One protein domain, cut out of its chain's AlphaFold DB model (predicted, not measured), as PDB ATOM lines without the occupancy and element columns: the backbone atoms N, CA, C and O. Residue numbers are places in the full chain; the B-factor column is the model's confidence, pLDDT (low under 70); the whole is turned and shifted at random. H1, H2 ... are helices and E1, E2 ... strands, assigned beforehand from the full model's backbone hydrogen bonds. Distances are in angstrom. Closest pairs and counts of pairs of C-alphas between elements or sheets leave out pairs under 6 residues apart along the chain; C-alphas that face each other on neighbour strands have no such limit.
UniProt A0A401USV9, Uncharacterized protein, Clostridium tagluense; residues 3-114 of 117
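What this domain is: This is residues 3 to 114 of the 117 residues of an uncharacterized protein of Clostridium tagluense (UniProt A0A401USV9). One long five-stranded sheet curls like part of a barrel and folds back so that E2 and E3 face E4 and E5, with E1 as the hinge. H1 and the short H2 cover one face; H3 is over the opposite face at the far end, where residues 84 to 89 stick out. The printed part has 112 residues, mixed in class, running E1 H1 E2 E3 H2 E4 H3 E5; the mixed sheet's order is E2 E3 E1 E4 E5. It is compact, radius of gyration of the C-alphas 15.3 A, yet elongated, spanning 47 by 31 by 27 A.

Where its parts are: Find C-alpha 3 at (351.372, 297.532, 384.355); E1 runs from there to residue 12, 28.4 A. H1 follows, residues 17 to 33, 24.0 A, then E2, 38 to 43, E3, 50 to 54, and H2, 59 to 65. E4, residues 68 to 81, 34.1 A, bends by 73 degrees at residue 71. H3 is residues 90 to 97; E5, 108 to 113, ends at C-alpha 113, (353.362, 305.100, 373.413).

How they stand to each other: Look first at antiparallel E1 and E4: N 6 and O 75 are 2.9 A apart. E3 is antiparallel to E1, N 7 to O 54 2.8 A, and forms a hairpin with E2, N 42 to O 51 2.9 A. E5 is parallel to E4, N 78 to O 109 2.8 A. H1 runs along E2 at 23 degrees on the local plane, height over the sheet 9.9 A; C-alphas 31 and 38 are closest, 4.9 A. H2 runs across E4 at 65 degrees on the local plane; C-alphas 63 and 69 are closest, 6.8 A. H3 runs along E5 at 21 degrees on the local plane; C-alphas 97 and 110 are closest, 6.7 A. In H1, H2 and H3 every O i to N i+4 pair is within hydrogen-bond range. E1, H1, E2 and E3, H2, E4 are split strand-helix-strand units, another strand between their two, with right-handed crossovers; E4, H3, E5 is a strand-helix-strand unit, its strands parallel neighbours.

The domain as a whole: The C-alphas farthest apart, of Glu 15 and Pro 86, are 47.8 A apart. The printed part has no cut and no long link. Residues 79 to 114 are under pLDDT 70.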
ATOM      1  N   LYS A   3     350.291 298.511 384.366       73.50
ATOM      2  CA  LYS A   3     351.372 297.532 384.355       73.50
ATOM      3  C   LYS A   3     350.883 296.305 383.609       73.50
ATOM      4  O   LYS A   3     349.854 295.738 383.978       73.50
ATOM      5  N   VAL A   4     351.632 295.893 382.601       82.94
ATOM      6  CA  VAL A   4     351.385 294.671 381.842       82.94
ATOM      7  C   VAL A   4     352.597 293.769 381.992       82.94
ATOM      8  O   VAL A   4     353.735 294.232 382.023       82.94
ATOM      9  N   THR A   5     352.366 292.472 382.129       86.12
ATOM     10  CA  THR A   5     353.452 291.494 382.169       86.12
ATOM     11  C   THR A   5     353.943 291.210 380.753       86.12
ATOM     12  O   THR A   5     353.134 291.011 379.849       86.12
ATOM     13  N   GLY A   6     355.259 291.170 380.573       90.38
ATOM     14  CA  GLY A   6     355.898 290.788 379.319       90.38
ATOM     15  C   GLY A   6     357.096 289.874 379.542       90.38
ATOM     16  O   GLY A   6     357.301 289.336 380.633       90.38
ATOM     17  N   PHE A   7     357.893 289.718 378.494       93.69
ATOM     18  CA  PHE A   7     359.041 288.829 378.454       93.69
ATOM     19  C   PHE A   7     360.265 289.567 377.928       93.69
ATOM     20  O   PHE A   7     360.181 290.353 376.982       93.69
ATOM     21  N   LYS A   8     361.409 289.271 378.532       94.88
ATOM     22  CA  LYS A   8     362.729 289.671 378.062       94.88
ATOM     23  C   LYS A   8     363.484 288.414 377.668       94.88
ATOM     24  O   LYS A   8     363.633 287.499 378.474       94.88
ATOM     25  N   TYR A   9     363.945 288.382 376.431       96.19
ATOM     26  CA  TYR A   9     364.743 287.304 375.874       96.19
ATOM     27  C   TYR A   9     366.157 287.797 375.634       96.19
ATOM     28  O   TYR A   9     366.336 288.905 375.130       96.19
ATOM     29  N   VAL A  10     367.132 286.948 375.926       95.81
ATOM     30  CA  VAL A  10     368.492 287.063 375.406       95.81
ATOM     31  C   VAL A  10     368.666 285.955 374.378       95.81
ATOM     32  O   VAL A  10     368.427 284.782 374.673       95.81
ATOM     33  N   VAL A  11     369.006 286.341 373.151       95.62
ATOM     34  CA  VAL A  11     369.139 285.446 372.001       95.62
ATOM     35  C   VAL A  11     370.579 285.462 371.515       95.62
ATOM     36  O   VAL A  11     371.152 286.526 371.268       95.62
ATOM     37  N   GLU A  12     371.147 284.274 371.355       93.44
ATOM     38  CA  GLU A  12     372.538 284.029 370.974       93.44
ATOM     39  C   GLU A  12     372.623 282.849 369.986       93.44
ATOM     40  O   GLU A  12     371.621 282.412 369.420       93.44
ATOM     41  N   GLY A  13     373.832 282.341 369.727       86.31
ATOM     42  CA  GLY A  13     374.019 281.109 368.951       86.31
ATOM     43  C   GLY A  13     373.824 281.252 367.437       86.31
ATOM     44  O   GLY A  13     373.651 280.254 366.745       86.31
ATOM     45  N   PHE A  14     373.860 282.473 366.896       90.31
ATOM     46  CA  PHE A  14     373.797 282.686 365.448       90.31
ATOM     47  C   PHE A  14     375.014 282.060 364.752       90.31
ATOM     48  O   PHE A  14     376.154 282.281 365.157       90.31
ATOM     49  N   GLU A  15     374.777 281.305 363.678       86.56
ATOM     50  CA  GLU A  15     375.839 280.581 362.961       86.56
ATOM     51  C   GLU A  15     376.805 281.516 362.217       86.56
ATOM     52  O   GLU A  15     378.008 281.263 362.151       86.56
ATOM     53  N   ASP A  16     376.278 282.605 361.651       88.94
ATOM     54  CA  ASP A  16     377.041 283.593 360.897       88.94
ATOM     55  C   ASP A  16     376.386 284.990 360.915       88.94
ATOM     56  O   ASP A  16     375.240 285.182 361.338       88.94
ATOM     57  N   ILE A  17     377.120 285.986 360.404       89.56
ATOM     58  CA  ILE A  17     376.671 287.384 360.288       89.56
ATOM     59  C   ILE A  17     375.398 287.536 359.433       89.56
ATOM     60  O   ILE A  17     374.604 288.457 359.643       89.56
ATOM     61  N   GLY A  18     375.189 286.653 358.456       90.81
ATOM     62  CA  GLY A  18     374.017 286.638 357.590       90.81
ATOM     63  C   GLY A  18     372.772 286.158 358.331       90.81
ATOM     64  O   GLY A  18     371.724 286.795 358.221       90.81
ATOM     65  N   SER A  19     372.889 285.088 359.116       90.19
ATOM     66  CA  SER A  19     371.844 284.582 360.013       90.19
ATOM     67  C   SER A  19     371.489 285.617 361.077       90.19
ATOM     68  O   SER A  19     370.313 285.933 361.245       90.19
ATOM     69  N   PHE A  20     372.495 286.258 361.681       92.06
ATOM     70  CA  PHE A  20     372.290 287.384 362.595       92.06
ATOM     71  C   PHE A  20     371.501 288.527 361.937       92.06
ATOM     72  O   PHE A  20     370.447 288.934 362.426       92.06
ATOM     73  N   SER A  21     371.941 288.995 360.765       91.75
ATOM     74  CA  SER A  21     371.283 290.096 360.043       91.75
ATOM     75  C   SER A  21     369.838 289.766 359.642       91.75
ATOM     76  O   SER A  21     368.947 290.611 359.759       91.75
ATOM     77  N   LYS A  22     369.578 288.530 359.191       91.31
ATOM     78  CA  LYS A  22     368.222 288.044 358.874       91.31
ATOM     79  C   LYS A  22     367.338 287.981 360.113       91.31
ATOM     80  O   LYS A  22     366.151 288.307 360.022       91.31
ATOM     81  N   GLY A  23     367.907 287.597 361.253       91.31
ATOM     82  CA  GLY A  23     367.187 287.556 362.513       91.31
ATOM     83  C   GLY A  23     366.738 288.948 362.955       91.31
ATOM     84  O   GLY A  23     365.549 289.174 363.185       91.31
ATOM     85  N   ILE A  24     367.654 289.922 362.943       92.69
ATOM     86  CA  ILE A  24     367.335 291.329 363.242       92.69
ATOM     87  C   ILE A  24     366.259 291.875 362.303       92.69
ATOM     88  O   ILE A  24     365.316 292.535 362.751       92.69
ATOM     89  N   LEU A  25     366.349 291.575 361.006       92.56
ATOM     90  CA  LEU A  25     365.337 291.999 360.040       92.56
ATOM     91  C   LEU A  25     363.969 291.363 360.332       92.56
ATOM     92  O   LEU A  25     362.948 292.043 360.257       92.56
ATOM     93  N   SER A  26     363.934 290.083 360.706       91.69
ATOM     94  CA  SER A  26     362.701 289.364 361.055       91.69
ATOM     95  C   SER A  26     362.045 289.926 362.319       91.69
ATOM     96  O   SER A  26     360.829 290.142 362.341       91.69
ATOM     97  N   LEU A  27     362.843 290.235 363.345       91.88
ATOM     98  CA  LEU A  27     362.387 290.919 364.556       91.88
ATOM     99  C   LEU A  27     361.838 292.311 364.235       91.88
ATOM    100  O   LEU A  27     360.732 292.651 364.649       91.88
ATOM    101  N   THR A  28     362.567 293.091 363.437       90.75
ATOM    102  CA  THR A  28     362.152 294.441 363.030       90.75
ATOM    103  C   THR A  28     360.839 294.400 362.248       90.75
ATOM    104  O   THR A  28     359.906 295.138 362.556       90.75
ATOM    105  N   ASN A  29     360.712 293.477 361.293       90.00
ATOM    106  CA  ASN A  29     359.476 293.277 360.538       90.00
ATOM    107  C   ASN A  29     358.313 292.883 361.449       90.00
ATOM    108  O   ASN A  29     357.197 293.369 361.267       90.00
ATOM    109  N   THR A  30     358.554 292.030 362.445       89.00
ATOM    110  CA  THR A  30     357.531 291.626 363.416       89.00
ATOM    111  C   THR A  30     357.101 292.810 364.278       89.00
ATOM    112  O   THR A  30     355.903 293.059 364.400       89.00
ATOM    113  N   LYS A  31     358.059 293.601 364.779       87.44
ATOM    114  CA  LYS A  31     357.812 294.843 365.527       87.44
ATOM    115  C   LYS A  31     356.960 295.830 364.723       87.44
ATOM    116  O   LYS A  31     356.008 296.394 365.253       87.44
ATOM    117  N   CYS A  32     357.252 296.008 363.434       83.31
ATOM    118  CA  CYS A  32     356.511 296.935 362.576       83.31
ATOM    119  C   CYS A  32     355.134 296.408 362.139       83.31
ATOM    120  O   CYS A  32     354.183 297.183 362.058       83.31
ATOM    121  N   SER A  33     355.016 295.114 361.830       85.56
ATOM    122  CA  SER A  33     353.785 294.527 361.277       85.56
ATOM    123  C   SER A  33     352.757 294.138 362.337       85.56
ATOM    124  O   SER A  33     351.563 294.096 362.042       85.56
ATOM    125  N   ARG A  34     353.195 293.863 363.570       82.31
ATOM    126  CA  ARG A  34     352.338 293.470 364.692       82.31
ATOM    127  C   ARG A  34     352.583 294.396 365.878       82.31
ATOM    128  O   ARG A  34     353.350 294.082 366.791       82.31
ATOM    129  N   LYS A  35     351.916 295.555 365.853       76.56
ATOM    130  CA  LYS A  35     351.941 296.512 366.968       76.56
ATOM    131  C   LYS A  35     351.567 295.796 368.273       76.56
ATOM    132  O   LYS A  35     350.636 294.995 368.288       76.56
ATOM    133  N   GLY A  36     352.318 296.059 369.341       72.06
ATOM    134  CA  GLY A  36     352.103 295.431 370.648       72.06
ATOM    135  C   GLY A  36     352.622 293.993 370.778       72.06
ATOM    136  O   GLY A  36     352.276 293.323 371.739       72.06
ATOM    137  N   THR A  37     353.432 293.491 369.836       85.50
ATOM    138  CA  THR A  37     354.125 292.192 369.986       85.50
ATOM    139  C   THR A  37     355.527 292.391 370.554       85.50
ATOM    140  O   THR A  37     355.792 291.989 371.683       85.50
ATOM    141  N   ILE A  38     356.410 293.044 369.792       89.94
ATOM    142  CA  ILE A  38     357.774 293.383 370.218       89.94
ATOM    143  C   ILE A  38     357.804 294.855 370.608       89.94
ATOM    144  O   ILE A  38     357.381 295.721 369.843       89.94
ATOM    145  N   ILE A  39     358.350 295.118 371.784       86.88
ATOM    146  CA  ILE A  39     358.532 296.443 372.357       86.88
ATOM    147  C   ILE A  39     359.891 296.989 371.967       86.88
ATOM    148  O   ILE A  39     359.989 298.057 371.358       86.88
ATOM    149  N   ASP A  40     360.943 296.224 372.241       88.25
ATOM    150  CA  ASP A  40     362.305 296.658 371.989       88.25
ATOM    151  C   ASP A  40     363.198 295.531 371.482       88.25
ATOM    152  O   ASP A  40     362.941 294.351 371.722       88.25
ATOM    153  N   ILE A  41     364.210 295.931 370.717       91.94
ATOM    154  CA  ILE A  41     365.234 295.056 370.153       91.94
ATOM    155  C   ILE A  41     366.560 295.773 370.352       91.94
ATOM    156  O   ILE A  41     366.768 296.850 369.789       91.94
ATOM    157  N   LYS A  42     367.469 295.163 371.106       93.44
ATOM    158  CA  LYS A  42     368.789 295.727 371.378       93.44
ATOM    159  C   LYS A  42     369.867 294.762 370.925       93.44
ATOM    160  O   LYS A  42     369.822 293.578 371.234       93.44
ATOM    161  N   THR A  43     370.843 295.280 370.195       92.19
ATOM    162  CA  THR A  43     372.034 294.537 369.783       92.19
ATOM    163  C   THR A  43     373.259 295.081 370.500       92.19
ATOM    164  O   THR A  43     373.276 296.228 370.955       92.19
ATOM    165  N   TYR A  44     374.292 294.250 370.596       88.62
ATOM    166  CA  TYR A  44     375.534 294.595 371.272       88.62
ATOM    167  C   TYR A  44     376.694 294.610 370.282       88.62
ATOM    168  O   TYR A  44     376.848 293.718 369.450       88.62
ATOM    169  N   GLU A  45     377.509 295.658 370.348       85.94
ATOM    170  CA  GLU A  45     378.687 295.766 369.495       85.94
ATOM    171  C   GLU A  45     379.698 294.667 369.840       85.94
ATOM    172  O   GLU A  45     379.968 294.391 371.009       85.94
ATOM    173  N   GLY A  46     380.270 294.037 368.814       85.81
ATOM    174  CA  GLY A  46     381.269 292.983 368.993       85.81
ATOM    175  C   GLY A  46     380.704 291.628 369.428       85.81
ATOM    176  O   GLY A  46     381.487 290.699 369.617       85.81
ATOM    177  N   SER A  47     379.380 291.480 369.537       88.69
ATOM    178  CA  SER A  47     378.726 290.188 369.751       88.69
ATOM    179  C   SER A  47     377.558 289.981 368.786       88.69
ATOM    180  O   SER A  47     377.052 290.914 368.163       88.69
ATOM    181  N   TRP A  48     377.133 288.727 368.641       90.50
ATOM    182  CA  TRP A  48     375.885 288.373 367.960       90.50
ATOM    183  C   TRP A  48     374.798 288.084 368.992       90.50
ATOM    184  O   TRP A  48     374.071 287.107 368.882       90.50
ATOM    185  N   GLN A  49     374.731 288.912 370.030       93.50
ATOM    186  CA  GLN A  49     373.692 288.831 371.046       93.50
ATOM    187  C   GLN A  49     372.588 289.839 370.732       93.50
ATOM    188  O   GLN A  49     372.858 290.978 370.328       93.50
ATOM    189  N   VAL A  50     371.347 289.415 370.948       94.50
ATOM    190  CA  VAL A  50     370.161 290.253 370.793       94.50
ATOM    191  C   VAL A  50     369.298 290.133 372.033       94.50
ATOM    192  O   VAL A  50     368.867 289.036 372.375       94.50
ATOM    193  N   ASP A  51     368.980 291.264 372.647       94.88
ATOM    194  CA  ASP A  51     367.924 291.314 373.647       94.88
ATOM    195  C   ASP A  51     366.608 291.685 372.960       94.88
ATOM    196  O   ASP A  51     366.547 292.631 372.165       94.88
ATOM    197  N   VAL A  52     365.545 290.947 373.272       93.69
ATOM    198  CA  VAL A  52     364.201 291.173 372.729       93.69
ATOM    199  C   VAL A  52     363.217 291.324 373.874       93.69
ATOM    200  O   VAL A  52     363.117 290.454 374.733       93.69
ATOM    201  N   ILE A  53     362.460 292.415 373.860       92.56
ATOM    202  CA  ILE A  53     361.399 292.680 374.830       92.56
ATOM    203  C   ILE A  53     360.066 292.535 374.118       92.56
ATOM    204  O   ILE A  53     359.831 293.210 373.112       92.56
ATOM    205  N   SER A  54     359.178 291.691 374.630       92.06
ATOM    206  CA  SER A  54     357.867 291.436 374.033       92.06
ATOM    207  C   SER A  54     356.745 291.423 375.069       92.06
ATOM    208  O   SER A  54     356.943 291.097 376.236       92.06
ATOM    209  N   LEU A  55     355.532 291.770 374.632       90.38
ATOM    210  CA  LEU A  55     354.310 291.643 375.445       90.38
ATOM    211  C   LEU A  55     353.701 290.239 375.375       90.38
ATOM    212  O   LEU A  55     352.834 289.891 376.169       90.38
ATOM    213  N   VAL A  56     354.129 289.439 374.402       90.62
ATOM    214  CA  VAL A  56     353.648 288.074 374.181       90.62
ATOM    215  C   VAL A  56     354.815 287.104 374.183       90.62
ATOM    216  O   VAL A  56     355.948 287.489 373.900       90.62
ATOM    217  N   GLU A  57     354.534 285.843 374.479       93.75
ATOM    218  CA  GLU A  57     355.528 284.777 374.440       93.75
ATOM    219  C   GLU A  57     355.954 284.491 372.988       93.75
ATOM    220  O   GLU A  57     355.112 284.354 372.096       93.75
ATOM    221  N   MET A  58     357.264 284.444 372.737       92.62
ATOM    222  CA  MET A  58     357.849 284.355 371.392       92.62
ATOM    223  C   MET A  58     358.810 283.175 371.205       92.62
ATOM    224  O   MET A  58     359.469 283.108 370.171       92.62
ATOM    225  N   ASP A  59     358.872 282.234 372.149       93.94
ATOM    226  CA  ASP A  59     359.878 281.165 372.210       93.94
ATOM    227  C   ASP A  59     360.022 280.425 370.873       93.94
ATOM    228  O   ASP A  59     361.074 280.459 370.239       93.94
ATOM    229  N   SER A  60     358.914 279.886 370.354       91.94
ATOM    230  CA  SER A  60     358.918 279.154 369.083       91.94
ATOM    231  C   SER A  60     359.307 280.022 367.885       91.94
ATOM    232  O   SER A  60     359.899 279.521 366.932       91.94
ATOM    233  N   PHE A  61     358.965 281.315 367.896       91.00
ATOM    234  CA  PHE A  61     359.367 282.231 366.828       91.00
ATOM    235  C   PHE A  61     360.877 282.468 366.858       91.00
ATOM    236  O   PHE A  61     361.510 282.413 365.802       91.00
ATOM    237  N   ILE A  62     361.431 282.711 368.047       91.38
ATOM    238  CA  ILE A  62     362.852 282.987 368.252       91.38
ATOM    239  C   ILE A  62     363.684 281.770 367.846       91.38
ATOM    240  O   ILE A  62     364.536 281.892 366.967       91.38
ATOM    241  N   GLU A  63     363.363 280.596 368.386       89.25
ATOM    242  CA  GLU A  63     364.101 279.354 368.118       89.25
ATOM    243  C   GLU A  63     364.019 278.921 366.646       89.25
ATOM    244  O   GLU A  63     364.957 278.338 366.111       89.25
ATOM    245  N   SER A  64     362.913 279.230 365.957       87.25
ATOM    246  CA  SER A  64     362.736 278.840 364.550       87.25
ATOM    247  C   SER A  64     363.352 279.815 363.542       87.25
ATOM    248  O   SER A  64     363.545 279.431 362.389       87.25
ATOM    249  N   ASN A  65     363.584 281.083 363.910       81.38
ATOM    250  CA  ASN A  65     363.925 282.139 362.939       81.38
ATOM    251  C   ASN A  65     365.172 282.957 363.284       81.38
ATOM    252  O   ASN A  65     365.666 283.678 362.416       81.38
ATOM    253  N   LEU A  66     365.636 282.919 364.532       85.00
ATOM    254  CA  LEU A  66     366.690 283.804 365.019       85.00
ATOM    255  C   LEU A  66     367.915 282.996 365.431       85.00
ATOM    256  O   LEU A  66     368.937 283.061 364.756       85.00
ATOM    257  N   GLY A  67     367.790 282.243 366.521       87.31
ATOM    258  CA  GLY A  67     368.896 281.595 367.209       87.31
ATOM    259  C   GLY A  67     368.419 280.923 368.492       87.31
ATOM    260  O   GLY A  67     367.233 280.637 368.651       87.31
ATOM    261  N   GLU A  68     369.343 280.691 369.411       92.38
ATOM    262  CA  GLU A  68     369.080 280.024 370.684       92.38
ATOM    263  C   GLU A  68     368.715 281.042 371.769       92.38
ATOM    264  O   GLU A  68     369.338 282.098 371.888       92.38
ATOM    265  N   ILE A  69     367.703 280.723 372.576       95.88
ATOM    266  CA  ILE A  69     367.338 281.522 373.750       95.88
ATOM    267  C   ILE A  69     368.317 281.173 374.873       95.88
ATOM    268  O   ILE A  69     368.207 280.111 375.483       95.88
ATOM    269  N   SER A  70     369.261 282.069 375.166       95.31
ATOM    270  CA  SER A  70     370.208 281.887 376.273       95.31
ATOM    271  C   SER A  70     369.587 282.251 377.625       95.31
ATOM    272  O   SER A  70     369.926 281.654 378.647       95.31
ATOM    273  N   SER A  71     368.641 283.198 377.640       95.81
ATOM    274  CA  SER A  71     367.869 283.571 378.828       95.81
ATOM    275  C   SER A  71     366.460 284.046 378.474       95.81
ATOM    276  O   SER A  71     366.238 284.657 377.426       95.81
ATOM    277  N   LYS A  72     365.511 283.790 379.380       96.06
ATOM    278  CA  LYS A  72     364.130 284.279 379.331       96.06
ATOM    279  C   LYS A  72     363.689 284.700 380.728       96.06
ATOM    280  O   LYS A  72     363.697 283.893 381.656       96.06
ATOM    281  N   GLU A  73     363.239 285.940 380.849       94.19
ATOM    282  CA  GLU A  73     362.796 286.544 382.105       94.19
ATOM    283  C   GLU A  73     361.389 287.127 381.948       94.19
ATOM    284  O   GLU A  73     361.048 287.708 380.915       94.19
ATOM    285  N   LEU A  74     360.563 286.966 382.983       91.44
ATOM    286  CA  LEU A  74     359.268 287.633 383.079       91.44
ATOM    287  C   LEU A  74     359.492 289.034 383.655       91.44
ATOM    288  O   LEU A  74     360.115 289.168 384.705       91.44
ATOM    289  N   ILE A  75     358.978 290.060 382.986       86.38
ATOM    290  CA  ILE A  75     359.227 291.464 383.341       86.38
ATOM    291  C   ILE A  75     357.919 292.241 383.480       86.38
ATOM    292  O   ILE A  75     356.898 291.888 382.877       86.38
ATOM    293  N   GLU A  76     357.945 293.319 384.262       84.06
ATOM    294  CA  GLU A  76     356.838 294.274 384.312       84.06
ATOM    295  C   GLU A  76     357.084 295.412 383.321       84.06
ATOM    296  O   GLU A  76     358.136 296.049 383.300       84.06
ATOM    297  N   ILE A  77     356.076 295.688 382.507       80.81
ATOM    298  CA  ILE A  77     356.110 296.714 381.480       80.81
ATOM    299  C   ILE A  77     355.083 297.782 381.841       80.81
ATOM    300  O   ILE A  77     353.896 297.499 382.001       80.81
ATOM    301  N   VAL A  78     355.535 299.023 381.981       74.06
ATOM    302  CA  VAL A  78     354.682 300.175 382.281       74.06
ATOM    303  C   VAL A  78     354.385 300.905 380.980       74.06
ATOM    304  O   VAL A  78     355.304 301.462 380.382       74.06
ATOM    305  N   SER A  79     353.118 300.945 380.560       64.06
ATOM    306  CA  SER A  79     352.697 301.830 379.464       64.06
ATOM    307  C   SER A  79     352.338 303.211 380.015       64.06
ATOM    308  O   SER A  79     351.651 303.355 381.040       64.06
ATOM    309  N   VAL A  80     352.862 304.237 379.348       60.69
ATOM    310  CA  VAL A  80     352.610 305.642 379.648       60.69
ATOM    311  C   VAL A  80     352.011 306.298 378.407       60.69
ATOM    312  O   VAL A  80     352.706 306.486 377.409       60.69
ATOM    313  N   GLU A  81     350.731 306.665 378.485       53.78
ATOM    314  CA  GLU A  81     350.077 307.496 377.472       53.78
ATOM    315  C   GLU A  81     350.638 308.924 377.550       53.78
ATOM    316  O   GLU A  81     350.614 309.565 378.605       53.78
ATOM    317  N   TYR A  82     351.191 309.421 376.440       50.19
ATOM    318  CA  TYR A  82     351.822 310.745 376.399       50.19
ATOM    319  C   TYR A  82     350.822 311.908 376.437       50.19
ATOM    320  O   TYR A  82     351.206 313.018 376.813       50.19
ATOM    321  N   ASP A  83     349.554 311.657 376.103       51.41
ATOM    322  CA  ASP A  83     348.512 312.689 376.029       51.41
ATOM    323  C   ASP A  83     348.177 313.315 377.398       51.41
ATOM    324  O   ASP A  83     347.711 314.453 377.459       51.41
ATOM    325  N   ASP A  84     348.515 312.638 378.500       45.38
ATOM    326  CA  ASP A  84     348.245 313.089 379.872       45.38
ATOM    327  C   ASP A  84     349.439 313.765 380.573       45.38
ATOM    328  O   ASP A  84     349.368 314.107 381.759       45.38
ATOM    329  N   LEU A  85     350.565 313.983 379.883       46.41
ATOM    330  CA  LEU A  85     351.780 314.501 380.518       46.41
ATOM    331  C   LEU A  85     352.062 315.968 380.159       46.41
ATOM    332  O   LEU A  85     352.467 316.277 379.036       46.41
ATOM    333  N   PRO A  86     351.968 316.899 381.132       52.88
ATOM    334  CA  PRO A  86     352.490 318.247 380.966       52.88
ATOM    335  C   PRO A  86     353.971 318.185 380.576       52.88
ATOM    336  O   PRO A  86     354.736 317.410 381.153       52.88
ATOM    337  N   SER A  87     354.404 319.058 379.667       55.66
ATOM    338  CA  SER A  87     355.763 319.132 379.092       55.66
ATOM    339  C   SER A  87     356.929 319.136 380.100       55.66
ATOM    340  O   SER A  87     358.069 318.861 379.734       55.66
ATOM    341  N   LYS A  88     356.666 319.375 381.390       50.25
ATOM    342  CA  LYS A  88     357.625 319.238 382.499       50.25
ATOM    343  C   LYS A  88     357.980 317.786 382.872       50.25
ATOM    344  O   LYS A  88     359.040 317.575 383.456       50.25
ATOM    345  N   ASN A  89     357.146 316.802 382.534       52.03
ATOM    346  CA  ASN A  89     357.305 315.404 382.957       52.03
ATOM    347  C   ASN A  89     358.146 314.545 381.993       52.03
ATOM    348  O   ASN A  89     358.510 313.426 382.342       52.03
ATOM    349  N   GLN A  90     358.542 315.072 380.828       53.25
ATOM    350  CA  GLN A  90     359.440 314.374 379.892       53.25
ATOM    351  C   GLN A  90     360.815 314.077 380.517       53.25
ATOM    352  O   GLN A  90     361.402 313.028 380.269       53.25
ATOM    353  N   LYS A  91     361.296 314.967 381.397       53.75
ATOM    354  CA  LYS A  91     362.546 314.765 382.141       53.75
ATOM    355  C   LYS A  91     362.426 313.655 383.190       53.75
ATOM    356  O   LYS A  91     363.367 312.902 383.384       53.75
ATOM    357  N   ILE A  92     361.245 313.512 383.795       54.94
ATOM    358  CA  ILE A  92     360.967 312.453 384.768       54.94
ATOM    359  C   ILE A  92     361.039 311.096 384.071       54.94
ATOM    360  O   ILE A  92     361.697 310.215 384.589       54.94
ATOM    361  N   ILE A  93     360.470 310.930 382.874       55.22
ATOM    362  CA  ILE A  93     360.558 309.651 382.147       55.22
ATOM    363  C   ILE A  93     362.011 309.270 381.825       55.22
ATOM    364  O   ILE A  93     362.375 308.112 382.007       55.22
ATOM    365  N   SER A  94     362.845 310.235 381.426       52.41
ATOM    366  CA  SER A  94     364.285 310.006 381.238       52.41
ATOM    367  C   SER A  94     364.971 309.573 382.539       52.41
ATOM    368  O   SER A  94     365.758 308.638 382.527       52.41
ATOM    369  N   ASP A  95     364.634 310.207 383.665       55.75
ATOM    370  CA  ASP A  95     365.185 309.858 384.981       55.75
ATOM    371  C   ASP A  95     364.637 308.509 385.507       55.75
ATOM    372  O   ASP A  95     365.282 307.854 386.328       55.75
ATOM    373  N   LEU A  96     363.447 308.085 385.059       55.19
ATOM    374  CA  LEU A  96     362.864 306.781 385.381       55.19
ATOM    375  C   LEU A  96     363.498 305.665 384.526       55.19
ATOM    376  O   LEU A  96     363.720 304.575 385.033       55.19
ATOM    377  N   GLN A  97     363.858 305.906 383.263       53.69
ATOM    378  CA  GLN A  97     364.555 304.901 382.439       53.69
ATOM    379  C   GLN A  97     365.881 304.431 383.065       53.69
ATOM    380  O   GLN A  97     366.243 303.267 382.920       53.69
ATOM    381  N   ASP A  98     366.550 305.297 383.828       49.22
ATOM    382  CA  ASP A  98     367.833 304.992 384.468       49.22
ATOM    383  C   ASP A  98     367.713 304.248 385.815       49.22
ATOM    384  O   ASP A  98     368.742 303.904 386.406       49.22
ATOM    385  N   LYS A  99     366.500 304.017 386.356       52.91
ATOM    386  CA  LYS A  99     366.363 303.727 387.799       52.91
ATOM    387  C   LYS A  99     365.521 302.534 388.260       52.91
ATOM    388  O   LYS A  99     365.498 302.317 389.470       52.91
ATOM    389  N   TYR A 100     364.854 301.749 387.415       54.56
ATOM    390  CA  TYR A 100     363.876 300.779 387.946       54.56
ATOM    391  C   TYR A 100     364.297 299.308 387.903       54.56
ATOM    392  O   TYR A 100     364.103 298.611 386.913       54.56
ATOM    393  N   PHE A 101     364.725 298.839 389.076       50.06
ATOM    394  CA  PHE A 101     364.253 297.570 389.633       50.06
ATOM    395  C   PHE A 101     362.986 297.869 390.457       50.06
ATOM    396  O   PHE A 101     362.937 298.901 391.135       50.06
ATOM    397  N   ASP A 102     361.951 297.027 390.404       52.94
ATOM    398  CA  ASP A 102     360.822 297.146 391.339       52.94
ATOM    399  C   ASP A 102     361.227 296.714 392.770       52.94
ATOM    400  O   ASP A 102     362.263 296.082 392.979       52.94
ATOM    401  N   ASP A 103     360.399 297.017 393.781       50.78
ATOM    402  CA  ASP A 103     360.632 296.622 395.188       50.78
ATOM    403  C   ASP A 103     360.700 295.088 395.407       50.78
ATOM    404  O   ASP A 103     360.971 294.623 396.518       50.78
ATOM    405  N   LYS A 104     360.436 294.284 394.367       52.66
ATOM    406  CA  LYS A 104     360.504 292.816 394.352       52.66
ATOM    407  C   LYS A 104     361.712 292.284 393.565       52.66
ATOM    408  O   LYS A 104     361.886 291.069 393.514       52.66
ATOM    409  N   GLY A 105     362.552 293.162 393.016       54.12
ATOM    410  CA  GLY A 105     363.746 292.812 392.248       54.12
ATOM    411  C   GLY A 105     363.498 292.460 390.777       54.12
ATOM    412  O   GLY A 105     364.391 291.885 390.166       54.12
ATOM    413  N   ASN A 106     362.331 292.777 390.207       55.47
ATOM    414  CA  ASN A 106     362.058 292.576 388.780       55.47
ATOM    415  C   ASN A 106     362.516 293.786 387.953       55.47
ATOM    416  O   ASN A 106     362.354 294.935 388.380       55.47
ATOM    417  N   ASP A 107     363.017 293.529 386.743       59.94
ATOM    418  CA  ASP A 107     363.307 294.573 385.758       59.94
ATOM    419  C   ASP A 107     361.999 295.251 385.313       59.94
ATOM    420  O   ASP A 107     361.039 294.581 384.911       59.94
ATOM    421  N   VAL A 108     361.960 296.587 385.369       61.81
ATOM    422  CA  VAL A 108     360.806 297.377 384.919       61.81
ATOM    423  C   VAL A 108     361.160 298.115 383.638       61.81
ATOM    424  O   VAL A 108     362.074 298.939 383.610       61.81
ATOM    425  N   TYR A 109     360.380 297.877 382.587       65.62
ATOM    426  CA  TYR A 109     360.541 298.558 381.306       65.62
ATOM    427  C   TYR A 109     359.436 299.587 381.095       65.62
ATOM    428  O   TYR A 109     358.253 299.288 381.243       65.62
ATOM    429  N   ILE A 110     359.816 300.814 380.738       63.03
ATOM    430  CA  ILE A 110     358.870 301.903 380.479       63.03
ATOM    431  C   ILE A 110     358.653 302.015 378.974       63.03
ATOM    432  O   ILE A 110     359.577 302.352 378.232       63.03
ATOM    433  N   ILE A 111     357.421 301.765 378.536       60.62
ATOM    434  CA  ILE A 111     356.976 302.033 377.170       60.62
ATOM    435  C   ILE A 111     356.407 303.441 377.109       60.62
ATOM    436  O   ILE A 111     355.533 303.823 377.886       60.62
ATOM    437  N   ILE A 112     356.905 304.189 376.133       57.12
ATOM    438  CA  ILE A 112     356.374 305.480 375.729       57.12
ATOM    439  C   ILE A 112     355.568 305.251 374.451       57.12
ATOM    440  O   ILE A 112     356.149 305.100 373.374       57.12
ATOM    441  N   ASP A 113     354.243 305.209 374.572       48.34
ATOM    442  CA  ASP A 113     353.362 305.100 373.413       48.34
ATOM    443  C   ASP A 113     353.044 306.502 372.878       48.34
ATOM    444  O   ASP A 113     352.480 307.345 373.575       48.34
ATOM    445  N   ASN A 114     353.413 306.752 371.619       43.78
ATOM    446  CA  ASN A 114     353.062 307.967 370.887       43.78
ATOM    447  C   ASN A 114     352.060 307.575 369.789       43.78
ATOM    448  O   ASN A 114     352.443 307.254 368.661       43.78
TER     449      ASN A 114